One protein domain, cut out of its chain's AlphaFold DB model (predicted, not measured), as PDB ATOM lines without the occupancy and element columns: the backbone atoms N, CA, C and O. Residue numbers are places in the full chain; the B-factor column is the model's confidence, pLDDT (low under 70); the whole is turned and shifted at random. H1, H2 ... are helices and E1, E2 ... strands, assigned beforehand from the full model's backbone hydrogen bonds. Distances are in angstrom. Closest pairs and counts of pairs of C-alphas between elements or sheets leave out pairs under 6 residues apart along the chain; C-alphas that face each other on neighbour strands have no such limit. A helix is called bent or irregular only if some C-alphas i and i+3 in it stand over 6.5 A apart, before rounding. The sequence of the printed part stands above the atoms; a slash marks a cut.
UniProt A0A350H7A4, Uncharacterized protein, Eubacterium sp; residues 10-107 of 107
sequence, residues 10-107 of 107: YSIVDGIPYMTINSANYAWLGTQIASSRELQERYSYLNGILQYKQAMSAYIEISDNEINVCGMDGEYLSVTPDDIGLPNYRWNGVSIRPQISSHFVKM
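This is residues 10 to 107 of the 107 residues of an uncharacterized protein of Eubacterium sp (UniProt A0A350H7A4). With little regular structure, this loose, elongated body has the antiparallel sheet E5-E6-E7 and hairpin E1-E2 at one end, helix H1 at the other, and the small antiparallel pair E3-E4 between. The 98 printed residues include 39 in named elements, class mixed, ordered E1 E2 E3 H1 E4 E5 E6 E7. The radius of gyration of the C-alphas is 16.0 A; spans are 54 by 29 by 16 A.

E1, residues 10 to 13, and E2, 16 to 20, form a hairpin; N 11 and O 18 are 2.9 A apart. E3, 26 to 28, and E4, 49 to 51, are antiparallel; N 27 and O 50 are 3.0 A apart. H1, 37 to 46, is irregular, C-alphas 42 and 45 being 8.5 A apart, with 4 of 6 O i to N i+4 pairs within hydrogen-bond range. E5, 59 to 63, E6, 66 to 70, and E7, 103 to 106, form a meander, each strand antiparallel to the one before; N 61 and O 68 are 2.9 A apart, N 67 and O 105 2.8 A.

E1 begins at C-alpha 10 (195.422, 185.378, 215.241); E7 ends at C-alpha 106 (188.779, 186.053, 228.494). H1 measures 13.6 A, E2 13.5 A.

The printed part has no cut. E6 to E7 is a long link. Residues 34 to 35 have pLDDT under 70.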
ATOM      1  N   TYR A  10     195.732 184.906 213.901       96.81
ATOM      2  CA  TYR A  10     195.422 185.378 215.241       96.81
ATOM      3  C   TYR A  10     196.694 185.823 215.951       96.81
ATOM      4  O   TYR A  10     197.685 185.094 216.007       96.81
ATOM      5  N   SER A  11     196.656 187.015 216.533       95.69
ATOM      6  CA  SER A  11     197.762 187.572 217.305       95.69
ATOM      7  C   SER A  11     197.251 188.368 218.498       95.69
ATOM      8  O   SER A  11     196.109 188.820 218.530       95.69
ATOM      9  N   ILE A  12     198.109 188.540 219.501       96.06
ATOM     10  CA  ILE A  12     197.851 189.414 220.643       96.06
ATOM     11  C   ILE A  12     198.910 190.508 220.615       96.06
ATOM     12  O   ILE A  12     200.104 190.212 220.662       96.06
ATOM     13  N   VAL A  13     198.473 191.762 220.546       96.62
ATOM     14  CA  VAL A  13     199.348 192.941 220.563       96.62
ATOM     15  C   VAL A  13     198.930 193.797 221.748       96.62
ATOM     16  O   VAL A  13     197.768 194.173 221.851       96.62
ATOM     17  N   ASP A  14     199.855 194.040 222.679       96.31
ATOM     18  CA  ASP A  14     199.604 194.797 223.916       96.31
ATOM     19  C   ASP A  14     198.390 194.294 224.722       96.31
ATOM     20  O   ASP A  14     197.620 195.062 225.294       96.31
ATOM     21  N   GLY A  15     198.206 192.969 224.754       93.75
ATOM     22  CA  GLY A  15     197.083 192.319 225.436       93.75
ATOM     23  C   GLY A  15     195.757 192.363 224.669       93.75
ATOM     24  O   GLY A  15     194.776 191.792 225.133       93.75
ATOM     25  N   ILE A  16     195.721 192.987 223.489       94.81
ATOM     26  CA  ILE A  16     194.528 193.090 222.647       94.81
ATOM     27  C   ILE A  16     194.561 191.974 221.591       94.81
ATOM     28  O   ILE A  16     195.536 191.879 220.840       94.81
ATOM     29  N   PRO A  17     193.521 191.128 221.498       94.88
ATOM     30  CA  PRO A  17     193.440 190.090 220.480       94.88
ATOM     31  C   PRO A  17     193.040 190.668 219.116       94.88
ATOM     32  O   PRO A  17     192.037 191.371 218.973       94.88
ATOM     33  N   TYR A  18     193.797 190.301 218.087       96.50
ATOM     34  CA  TYR A  18     193.536 190.596 216.684       96.50
ATOM     35  C   TYR A  18     193.336 189.291 215.931       96.50
ATOM     36  O   TYR A  18     194.147 188.376 216.027       96.50
ATOM     37  N   MET A  19     192.259 189.229 215.156       96.31
ATOM     38  CA  MET A  19     191.946 188.083 214.313       96.31
ATOM     39  C   MET A  19     191.665 188.543 212.885       96.31
ATOM     40  O   MET A  19     190.896 189.496 212.683       96.31
ATOM     41  N   THR A  20     192.261 187.854 211.919       97.00
ATOM     42  CA  THR A  20     191.911 187.927 210.501       97.00
ATOM     43  C   THR A  20     191.069 186.702 210.168       97.00
ATOM     44  O   THR A  20     191.517 185.575 210.343       97.00
ATOM     45  N   ILE A  21     189.832 186.936 209.739       96.94
ATOM     46  CA  ILE A  21     188.898 185.906 209.304       96.94
ATOM     47  C   ILE A  21     189.129 185.654 207.821       96.94
ATOM     48  O   ILE A  21     189.156 186.583 207.009       96.94
ATOM     49  N   ASN A  22     189.257 184.383 207.476       97.25
ATOM     50  CA  ASN A  22     189.475 183.961 206.108       97.25
ATOM     51  C   ASN A  22     188.269 184.287 205.208       97.25
ATOM     52  O   ASN A  22     187.144 184.482 205.668       97.25
ATOM     53  N   SER A  23     188.512 184.367 203.902       96.75
ATOM     54  CA  SER A  23     187.472 184.640 202.909       96.75
ATOM     55  C   SER A  23     186.441 183.523 202.880       96.75
ATOM     56  O   SER A  23     186.777 182.355 203.050       96.75
ATOM     57  N   ALA A  24     185.196 183.862 202.552       97.00
ATOM     58  CA  ALA A  24     184.155 182.858 202.411       97.00
ATOM     59  C   ALA A  24     184.499 181.794 201.355       97.00
ATOM     60  O   ALA A  24     184.062 180.668 201.504       97.00
ATOM     61  N   ASN A  25     185.250 182.100 200.292       95.25
ATOM     62  CA  ASN A  25     185.370 181.163 199.161       95.25
ATOM     63  C   ASN A  25     186.776 181.043 198.555       95.25
ATOM     64  O   ASN A  25     187.053 180.074 197.860       95.25
ATOM     65  N   TYR A  26     187.680 182.000 198.760       95.12
ATOM     66  CA  TYR A  26     188.995 181.907 198.116       95.12
ATOM     67  C   TYR A  26     190.071 182.759 198.777       95.12
ATOM     68  O   TYR A  26     189.796 183.877 199.218       95.12
ATOM     69  N   ALA A  27     191.312 182.283 198.707       94.38
ATOM     70  CA  ALA A  27     192.498 183.110 198.898       94.38
ATOM     71  C   ALA A  27     192.843 183.855 197.601       94.38
ATOM     72  O   ALA A  27     192.807 183.273 196.511       94.38
ATOM     73  N   TRP A  28     193.192 185.138 197.712       91.12
ATOM     74  CA  TRP A  28     193.652 185.952 196.586       91.12
ATOM     75  C   TRP A  28     195.171 186.115 196.626       91.12
ATOM     76  O   TRP A  28     195.706 186.758 197.522       91.12
ATOM     77  N   LEU A  29     195.859 185.564 195.629       88.69
ATOM     78  CA  LEU A  29     197.321 185.570 195.475       88.69
ATOM     79  C   LEU A  29     197.809 186.624 194.469       88.69
ATOM     80  O   LEU A  29     198.948 186.592 193.997       88.69
ATOM     81  N   GLY A  30     196.925 187.553 194.101       81.44
ATOM     82  CA  GLY A  30     197.218 188.634 193.170       81.44
ATOM     83  C   GLY A  30     197.821 188.154 191.855       81.44
ATOM     84  O   GLY A  30     197.377 187.184 191.242       81.44
ATOM     85  N   THR A  31     198.852 188.856 191.400       75.69
ATOM     86  CA  THR A  31     199.522 188.571 190.128       75.69
ATOM     87  C   THR A  31     200.609 187.505 190.247       75.69
ATOM     88  O   THR A  31     201.348 187.298 189.289       75.69
ATOM     89  N   GLN A  32     200.742 186.799 191.376       70.56
ATOM     90  CA  GLN A  32     201.824 185.825 191.545       70.56
ATOM     91  C   GLN A  32     201.705 184.664 190.544       70.56
ATOM     92  O   GLN A  32     202.657 184.364 189.826       70.56
ATOM     93  N   ILE A  33     200.501 184.101 190.385       72.69
ATOM     94  CA  ILE A  33     200.216 183.123 189.317       72.69
ATOM     95  C   ILE A  33     200.408 183.777 187.943       72.69
ATOM     96  O   ILE A  33     201.034 183.204 187.059       72.69
ATOM     97  N   ALA A  34     199.938 185.016 187.783       66.81
ATOM     98  CA  ALA A  34     200.041 185.771 186.538       66.81
ATOM     99  C   ALA A  34     201.456 186.296 186.221       66.81
ATOM    100  O   ALA A  34     201.632 186.928 185.188       66.81
ATOM    101  N   SER A  35     202.473 186.059 187.048       68.50
ATOM    102  CA  SER A  35     203.856 186.509 186.803       68.50
ATOM    103  C   SER A  35     204.833 185.353 186.594       68.50
ATOM    104  O   SER A  35     205.912 185.564 186.047       68.50
ATOM    105  N   SER A  36     204.444 184.123 186.942       75.75
ATOM    106  CA  SER A  36     205.218 182.913 186.655       75.75
ATOM    107  C   SER A  36     204.702 182.221 185.396       75.75
ATOM    108  O   SER A  36     203.551 181.797 185.343       75.75
ATOM    109  N   ARG A  37     205.563 182.054 184.388       81.69
ATOM    110  CA  ARG A  37     205.200 181.391 183.124       81.69
ATOM    111  C   ARG A  37     204.743 179.944 183.329       81.69
ATOM    112  O   ARG A  37     203.740 179.545 182.752       81.69
ATOM    113  N   GLU A  38     205.444 179.186 184.171       82.06
ATOM    114  CA  GLU A  38     205.073 177.800 184.492       82.06
ATOM    115  C   GLU A  38     203.684 177.733 185.144       82.06
ATOM    116  O   GLU A  38     202.855 176.905 184.765       82.06
ATOM    117  N   LEU A  39     203.403 178.639 186.087       78.25
ATOM    118  CA  LEU A  39     202.107 178.688 186.764       78.25
ATOM    119  C   LEU A  39     200.994 179.203 185.849       78.25
ATOM    120  O   LEU A  39     199.874 178.714 185.942       78.25
ATOM    121  N   GLN A  40     201.277 180.137 184.939       80.19
ATOM    122  CA  GLN A  40     200.311 180.568 183.925       80.19
ATOM    123  C   GLN A  40     199.929 179.420 182.984       80.19
ATOM    124  O   GLN A  40     198.745 179.213 182.721       80.19
ATOM    125  N   GLU A  41     200.909 178.664 182.485       83.19
ATOM    126  CA  GLU A  41     200.660 177.544 181.571       83.19
ATOM    127  C   GLU A  41     199.785 176.463 182.233       83.19
ATOM    128  O   GLU A  41     198.924 175.885 181.571       83.19
ATOM    129  N   ARG A  42     199.938 176.240 183.547       81.06
ATOM    130  CA  ARG A  42     199.137 175.263 184.305       81.06
ATOM    131  C   ARG A  42     197.802 175.801 184.834       81.06
ATOM    132  O   ARG A  42     196.823 175.059 184.857       81.06
ATOM    133  N   TYR A  43     197.743 177.067 185.250       80.62
ATOM    134  CA  TYR A  43     196.653 177.615 186.072       80.62
ATOM    135  C   TYR A  43     196.148 178.995 185.617       80.62
ATOM    136  O   TYR A  43     195.568 179.735 186.411       80.62
ATOM    137  N   SER A  44     196.326 179.368 184.345       76.88
ATOM    138  CA  SER A  44     195.865 180.665 183.804       76.88
ATOM    139  C   SER A  44     194.387 180.969 184.083       76.88
ATOM    140  O   SER A  44     194.038 182.118 184.338       76.88
ATOM    141  N   TYR A  45     193.523 179.949 184.111       77.19
ATOM    142  CA  TYR A  45     192.091 180.097 184.391       77.19
ATOM    143  C   TYR A  45     191.778 180.556 185.824       77.19
ATOM    144  O   TYR A  45     190.674 181.034 186.081       77.19
ATOM    145  N   LEU A  46     192.725 180.419 186.759       80.31
ATOM    146  CA  LEU A  46     192.531 180.825 188.145       80.31
ATOM    147  C   LEU A  46     192.738 182.319 188.373       80.31
ATOM    148  O   LEU A  46     192.344 182.787 189.425       80.31
ATOM    149  N   ASN A  47     193.339 183.097 187.466       80.50
ATOM    150  CA  ASN A  47     193.520 184.552 187.653       80.50
ATOM    151  C   ASN A  47     194.029 184.976 189.059       80.50
ATOM    152  O   ASN A  47     193.631 186.018 189.577       80.50
ATOM    153  N   GLY A  48     194.882 184.168 189.704       85.56
ATOM    154  CA  GLY A  48     195.396 184.470 191.046       85.56
ATOM    155  C   GLY A  48     194.489 184.082 192.220       85.56
ATOM    156  O   GLY A  48     194.757 184.534 193.328       85.56
ATOM    157  N   ILE A  49     193.438 183.275 192.032       90.50
ATOM    158  CA  ILE A  49     192.593 182.782 193.133       90.50
ATOM    159  C   ILE A  49     192.809 181.292 193.420       90.50
ATOM    160  O   ILE A  49     192.878 180.479 192.501       90.50
ATOM    161  N   LEU A  50     192.855 180.921 194.701       92.44
ATOM    162  CA  LEU A  50     192.732 179.532 195.157       92.44
ATOM    163  C   LEU A  50     191.383 179.355 195.846       92.44
ATOM    164  O   LEU A  50     191.135 179.971 196.879       92.44
ATOM    165  N   GLN A  51     190.512 178.536 195.258       94.44
ATOM    166  CA  GLN A  51     189.142 178.348 195.736       94.44
ATOM    167  C   GLN A  51     189.056 177.283 196.824       94.44
ATOM    168  O   GLN A  51     189.742 176.259 196.777       94.44
ATOM    169  N   TYR A  52     188.146 177.505 197.759       97.12
ATOM    170  CA  TYR A  52     187.735 176.550 198.771       97.12
ATOM    171  C   TYR A  52     186.486 175.802 198.297       97.12
ATOM    172  O   TYR A  52     185.697 176.298 197.496       97.12
ATOM    173  N   LYS A  53     186.314 174.568 198.763       97.19
ATOM    174  CA  LYS A  53     185.217 173.683 198.349       97.19
ATOM    175  C   LYS A  53     183.869 174.063 198.975       97.19
ATOM    176  O   LYS A  53     182.822 173.712 198.432       97.19
ATOM    177  N   GLN A  54     183.885 174.808 200.077       95.81
ATOM    178  CA  GLN A  54     182.697 175.284 200.780       95.81
ATOM    179  C   GLN A  54     182.846 176.741 201.203       95.81
ATOM    180  O   GLN A  54     183.959 177.238 201.376       95.81
ATOM    181  N   ALA A  55     181.699 177.387 201.424       97.19
ATOM    182  CA  ALA A  55     181.659 178.699 202.039       97.19
ATOM    183  C   ALA A  55     182.161 178.614 203.489       97.19
ATOM    184  O   ALA A  55     181.593 177.867 204.285       97.19
ATOM    185  N   MET A  56     183.205 179.367 203.824       97.25
ATOM    186  CA  MET A  56     183.727 179.456 205.182       97.25
ATOM    187  C   MET A  56     183.032 180.561 205.972       97.25
ATOM    188  O   MET A  56     182.738 181.639 205.450       97.25
ATOM    189  N   SER A  57     182.775 180.287 207.243       97.12
ATOM    190  CA  SER A  57     182.179 181.223 208.189       97.12
ATOM    191  C   SER A  57     182.634 180.906 209.613       97.12
ATOM    192  O   SER A  57     183.192 179.845 209.887       97.12
ATOM    193  N   ALA A  58     182.402 181.848 210.523       97.44
ATOM    194  CA  ALA A  58     182.628 181.662 211.947       97.44
ATOM    195  C   ALA A  58     181.392 182.103 212.728       97.44
ATOM    196  O   ALA A  58     180.712 183.060 212.343       97.44
ATOM    197  N   TYR A  59     181.137 181.426 213.841       97.44
ATOM    198  CA  TYR A  59     180.164 181.854 214.840       97.44
ATOM    199  C   TYR A  59     180.911 182.516 215.989       97.44
ATOM    200  O   TYR A  59     181.886 181.964 216.493       97.44
ATOM    201  N   ILE A  60     180.477 183.713 216.378       96.81
ATOM    202  CA  ILE A  60     181.117 184.483 217.442       96.81
ATOM    203  C   ILE A  60     180.076 184.768 218.507       96.81
ATOM    204  O   ILE A  60     179.078 185.443 218.251       96.81
ATOM    205  N   GLU A  61     180.341 184.266 219.701       97.88
ATOM    206  CA  GLU A  61     179.540 184.499 220.890       97.88
ATOM    207  C   GLU A  61     180.308 185.451 221.804       97.88
ATOM    208  O   GLU A  61     181.481 185.232 222.104       97.88
ATOM    209  N   ILE A  62     179.656 186.535 222.219       96.56
ATOM    210  CA  ILE A  62     180.233 187.553 223.100       96.56
ATOM    211  C   ILE A  62     179.340 187.646 224.333       96.56
ATOM    212  O   ILE A  62     178.140 187.892 224.208       96.56
ATOM    213  N   SER A  63     179.943 187.460 225.503       96.25
ATOM    214  CA  SER A  63     179.313 187.604 226.819       96.25
ATOM    215  C   SER A  63     180.055 188.658 227.643       96.25
ATOM    216  O   SER A  63     181.065 189.190 227.197       96.25
ATOM    217  N   ASP A  64     179.601 188.935 228.866       96.38
ATOM    218  CA  ASP A  64     180.185 189.993 229.710       96.38
ATOM    219  C   ASP A  64     181.690 189.817 229.994       96.38
ATOM    220  O   ASP A  64     182.399 190.806 230.144       96.38
ATOM    221  N   ASN A  65     182.186 188.575 230.055       96.31
ATOM    222  CA  ASN A  65     183.563 188.267 230.471       96.31
ATOM    223  C   ASN A  65     184.352 187.430 229.450       96.31
ATOM    224  O   ASN A  65     185.477 187.015 229.733       96.31
ATOM    225  N   GLU A  66     183.767 187.109 228.296       96.94
ATOM    226  CA  GLU A  66     184.406 186.215 227.331       96.94
ATOM    227  C   GLU A  66     183.900 186.395 225.901       96.94
ATOM    228  O   GLU A  66     182.766 186.813 225.658       96.94
ATOM    229  N   ILE A  67     184.769 186.043 224.957       97.00
ATOM    230  CA  ILE A  67     184.463 185.902 223.538       97.00
ATOM    231  C   ILE A  67     184.834 184.480 223.131       97.00
ATOM    232  O   ILE A  67     185.980 184.059 223.310       97.00
ATOM    233  N   ASN A  68     183.880 183.761 222.551       97.88
ATOM    234  CA  ASN A  68     184.082 182.440 221.978       97.88
ATOM    235  C   ASN A  68     183.918 182.513 220.456       97.88
ATOM    236  O   ASN A  68     182.841 182.821 219.944       97.88
ATOM    237  N   VAL A  69     185.004 182.259 219.733       97.81
ATOM    238  CA  VAL A  69     185.039 182.174 218.275       97.81
ATOM    239  C   VAL A  69     185.053 180.703 217.889       97.81
ATOM    240  O   VAL A  69     186.039 180.001 218.113       97.81
ATOM    241  N   CYS A  70     183.970 180.252 217.272       98.31
ATOM    242  CA  CYS A  70     183.831 178.929 216.683       98.31
ATOM    243  C   CYS A  70     184.093 179.037 215.179       98.31
ATOM    244  O   CYS A  70     183.217 179.443 214.409       98.31
ATOM    245  N   GLY A  71     185.321 178.715 214.784       97.88
ATOM    246  CA  GLY A  71     185.735 178.645 213.394       97.88
ATOM    247  C   GLY A  71     185.393 177.302 212.745       97.88
ATOM    248  O   GLY A  71     184.585 176.523 213.255       97.88
ATOM    249  N   MET A  72     186.016 177.030 211.603       98.00
ATOM    250  CA  MET A  72     185.804 175.794 210.856       98.00
ATOM    251  C   MET A  72     187.021 175.429 210.016       98.00
ATOM    252  O   MET A  72     187.748 176.303 209.545       98.00
ATOM    253  N   ASP A  73     187.185 174.133 209.775       98.19
ATOM    254  CA  ASP A  73     188.124 173.612 208.792       98.19
ATOM    255  C   ASP A  73     187.436 173.396 207.446       98.19
ATOM    256  O   ASP A  73     186.217 173.210 207.337       98.19
ATOM    257  N   GLY A  74     188.248 173.367 206.399       97.06
ATOM    258  CA  GLY A  74     187.779 173.058 205.077       97.06
ATOM    259  C   GLY A  74     188.794 172.465 204.125       97.06
ATOM    260  O   GLY A  74     189.813 171.911 204.519       97.06
ATOM    261  N   GLU A  75     188.459 172.531 202.840       97.94
ATOM    262  CA  GLU A  75     189.224 171.911 201.762       97.94
ATOM    263  C   GLU A  75     189.389 172.895 200.602       97.94
ATOM    264  O   GLU A  75     188.506 173.714 200.333       97.94
ATOM    265  N   TYR A  76     190.499 172.789 199.873       96.44
ATOM    266  CA  TYR A  76     190.621 173.432 198.566       96.44
ATOM    267  C   TYR A  76     189.717 172.724 197.549       96.44
ATOM    268  O   TYR A  76     189.533 171.510 197.610       96.44
ATOM    269  N   LEU A  77     189.158 173.475 196.601       94.62
ATOM    270  CA  LEU A  77     188.252 172.931 195.587       94.62
ATOM    271  C   LEU A  77     188.967 172.009 194.589       94.62
ATOM    272  O   LEU A  77     188.417 170.987 194.189       94.62
ATOM    273  N   SER A  78     190.164 172.392 194.143       86.69
ATOM    274  CA  SER A  78     190.894 171.645 193.109       86.69
ATOM    275  C   SER A  78     192.396 171.892 193.107       86.69
ATOM    276  O   SER A  78     193.154 170.947 192.933       86.69
ATOM    277  N   VAL A  79     192.822 173.142 193.298       88.12
ATOM    278  CA  VAL A  79     194.234 173.541 193.304       88.12
ATOM    279  C   VAL A  79     194.639 173.941 194.713       88.12
ATOM    280  O   VAL A  79     193.948 174.722 195.369       88.12
ATOM    281  N   THR A  80     195.762 173.401 195.164       92.12
ATOM    282  CA  THR A  80     196.354 173.648 196.476       92.12
ATOM    283  C   THR A  80     197.579 174.565 196.369       92.12
ATOM    284  O   THR A  80     198.114 174.779 195.280       92.12
ATOM    285  N   PRO A  81     198.073 175.106 197.494       92.19
ATOM    286  CA  PRO A  81     199.342 175.827 197.532       92.19
ATOM    287  C   PRO A  81     200.533 175.016 197.007       92.19
ATOM    288  O   PRO A  81     201.399 175.592 196.355       92.19
ATOM    289  N   ASP A  82     200.559 173.696 197.216       91.94
ATOM    290  CA  ASP A  82     201.643 172.839 196.719       91.94
ATOM    291  C   ASP A  82     201.638 172.741 195.185       91.94
ATOM    292  O   ASP A  82     202.697 172.805 194.562       91.94
ATOM    293  N   ASP A  83     200.454 172.683 194.566       87.38
ATOM    294  CA  ASP A  83     200.294 172.655 193.105       87.38
ATOM    295  C   ASP A  83     200.887 173.902 192.430       87.38
ATOM    296  O   ASP A  83     201.409 173.838 191.312       87.38
ATOM    297  N   ILE A  84     200.834 175.040 193.128       85.62
ATOM    298  CA  ILE A  84     201.368 176.321 192.655       85.62
ATOM    299  C   ILE A  84     202.741 176.672 193.249       85.62
ATOM    300  O   ILE A  84     203.236 177.778 193.026       85.62
ATOM    301  N   GLY A  85     203.358 175.763 194.010       85.38
ATOM    302  CA  GLY A  85     204.670 175.975 194.623       85.38
ATOM    303  C   GLY A  85     204.714 177.098 195.667       85.38
ATOM    304  O   GLY A  85     205.764 177.716 195.853       85.38
ATOM    305  N   LEU A  86     203.596 177.395 196.336       87.12
ATOM    306  CA  LEU A  86     203.536 178.406 197.389       87.12
ATOM    307  C   LEU A  86     203.973 177.798 198.736       87.12
ATOM    308  O   LEU A  86     203.270 176.953 199.295       87.12
ATOM    309  N   PRO A  87     205.101 178.245 199.315       89.00
ATOM    310  CA  PRO A  87     205.627 177.651 200.534       89.00
ATOM    311  C   PRO A  87     204.770 177.996 201.755       89.00
ATOM    312  O   PRO A  87     204.213 179.088 201.875       89.00
ATOM    313  N   ASN A  88     204.727 177.070 202.715       93.69
ATOM    314  CA  ASN A  88     204.130 177.244 204.045       93.69
ATOM    315  C   ASN A  88     202.639 177.611 204.071       93.69
ATOM    316  O   ASN A  88     202.116 177.870 205.153       93.69
ATOM    317  N   TYR A  89     201.951 177.603 202.924       95.56
ATOM    318  CA  TYR A  89     200.530 177.933 202.831       95.56
ATOM    319  C   TYR A  89     200.239 179.336 203.400       95.56
ATOM    320  O   TYR A  89     199.222 179.542 204.065       95.56
ATOM    321  N   ARG A  90     201.143 180.301 203.173       94.50
ATOM    322  CA  ARG A  90     200.979 181.695 203.611       94.50
ATOM    323  C   ARG A  90     201.073 182.673 202.450       94.50
ATOM    324  O   ARG A  90     201.899 182.515 201.556       94.50
ATOM    325  N   TRP A  91     200.268 183.724 202.526       92.62
ATOM    326  CA  TRP A  91     200.281 184.854 201.604       92.62
ATOM    327  C   TRP A  91     199.930 186.132 202.365       92.62
ATOM    328  O   TRP A  91     199.154 186.086 203.311       92.62
ATOM    329  N   ASN A  92     200.548 187.255 201.996       90.94
ATOM    330  CA  ASN A  92     200.392 188.555 202.664       90.94
ATOM    331  C   ASN A  92     200.454 188.512 204.208       90.94
ATOM    332  O   ASN A  92     199.736 189.222 204.902       90.94
ATOM    333  N   GLY A  93     201.304 187.640 204.755       92.81
ATOM    334  CA  GLY A  93     201.486 187.509 206.199       92.81
ATOM    335  C   GLY A  93     200.448 186.652 206.925       92.81
ATOM    336  O   GLY A  93     200.669 186.400 208.102       92.81
ATOM    337  N   VAL A  94     199.412 186.119 206.265       95.62
ATOM    338  CA  VAL A  94     198.362 185.272 206.874       95.62
ATOM    339  C   VAL A  94     198.393 183.834 206.344       95.62
ATOM    340  O   VAL A  94     199.009 183.556 205.312       95.62
ATOM    341  N   SER A  95     197.763 182.893 207.057       97.31
ATOM    342  CA  SER A  95     197.546 181.528 206.557       97.31
ATOM    343  C   SER A  95     196.466 181.538 205.480       97.31
ATOM    344  O   SER A  95     195.403 182.103 205.688       97.31
ATOM    345  N   ILE A  96     196.693 180.877 204.347       96.50
ATOM    346  CA  ILE A  96     195.666 180.702 203.304       96.50
ATOM    347  C   ILE A  96     195.084 179.288 203.287       96.50
ATOM    348  O   ILE A  96     194.505 178.857 202.287       96.50
ATOM    349  N   ARG A  97     195.294 178.520 204.363       97.50
ATOM    350  CA  ARG A  97     194.611 177.234 204.542       97.50
ATOM    351  C   ARG A  97     193.099 177.474 204.541       97.50
ATOM    352  O   ARG A  97     192.684 178.516 205.036       97.50
ATOM    353  N   PRO A  98     192.280 176.551 204.013       97.38
ATOM    354  CA  PRO A  98     190.827 176.618 204.119       97.38
ATOM    355  C   PRO A  98     190.441 176.388 205.583       97.38
ATOM    356  O   PRO A  98     190.123 175.276 205.986       97.38
ATOM    357  N   GLN A  99     190.590 177.415 206.403       97.88
ATOM    358  CA  GLN A  99     190.394 177.364 207.839       97.88
ATOM    359  C   GLN A  99     189.987 178.750 208.322       97.88
ATOM    360  O   GLN A  99     190.446 179.760 207.786       97.88
ATOM    361  N   ILE A 100     189.142 178.775 209.344       98.31
ATOM    362  CA  ILE A 100     189.027 179.879 210.287       98.31
ATOM    363  C   ILE A 100     189.298 179.275 211.661       98.31
ATOM    364  O   ILE A 100     188.618 178.321 212.044       98.31
ATOM    365  N   SER A 101     190.295 179.778 212.381       98.00
ATOM    366  CA  SER A 101     190.700 179.213 213.668       98.00
ATOM    367  C   SER A 101     189.682 179.519 214.770       98.00
ATOM    368  O   SER A 101     189.122 180.612 214.850       98.00
ATOM    369  N   SER A 102     189.439 178.549 215.652       98.19
ATOM    370  CA  SER A 102     188.626 178.765 216.854       98.19
ATOM    371  C   SER A 102     189.466 179.380 217.972       98.19
ATOM    372  O   SER A 102     190.597 178.952 218.209       98.19
ATOM    373  N   HIS A 103     188.903 180.343 218.703       97.44
ATOM    374  CA  HIS A 103     189.589 181.043 219.789       97.44
ATOM    375  C   HIS A 103     188.666 181.320 220.966       97.44
ATOM    376  O   HIS A 103     187.509 181.687 220.793       97.44
ATOM    377  N   PHE A 104     189.226 181.235 222.168       96.94
ATOM    378  CA  PHE A 104     188.580 181.685 223.391       96.94
ATOM    379  C   PHE A 104     189.370 182.854 223.972       96.94
ATOM    380  O   PHE A 104     190.581 182.747 224.184       96.94
ATOM    381  N   VAL A 105     188.692 183.967 224.229       95.62
ATOM    382  CA  VAL A 105     189.276 185.166 224.831       95.62
ATOM    383  C   VAL A 105     188.542 185.452 226.126       95.62
ATOM    384  O   VAL A 105     187.327 185.620 226.126       95.62
ATOM    385  N   LYS A 106     189.294 185.561 227.220       93.69
ATOM    386  CA  LYS A 106     188.779 186.053 228.494       93.69
ATOM    387  C   LYS A 106     188.973 187.568 228.568       93.69
ATOM    388  O   LYS A 106     190.079 188.031 228.289       93.69
ATOM    389  N   MET A 107     187.909 188.297 228.902       85.31
ATOM    390  CA  MET A 107     187.907 189.757 229.072       85.31
ATOM    391  C   MET A 107     188.198 190.168 230.516       85.31
ATOM    392  O   MET A 107     187.938 189.355 231.437       85.31
TER     393      MET A 107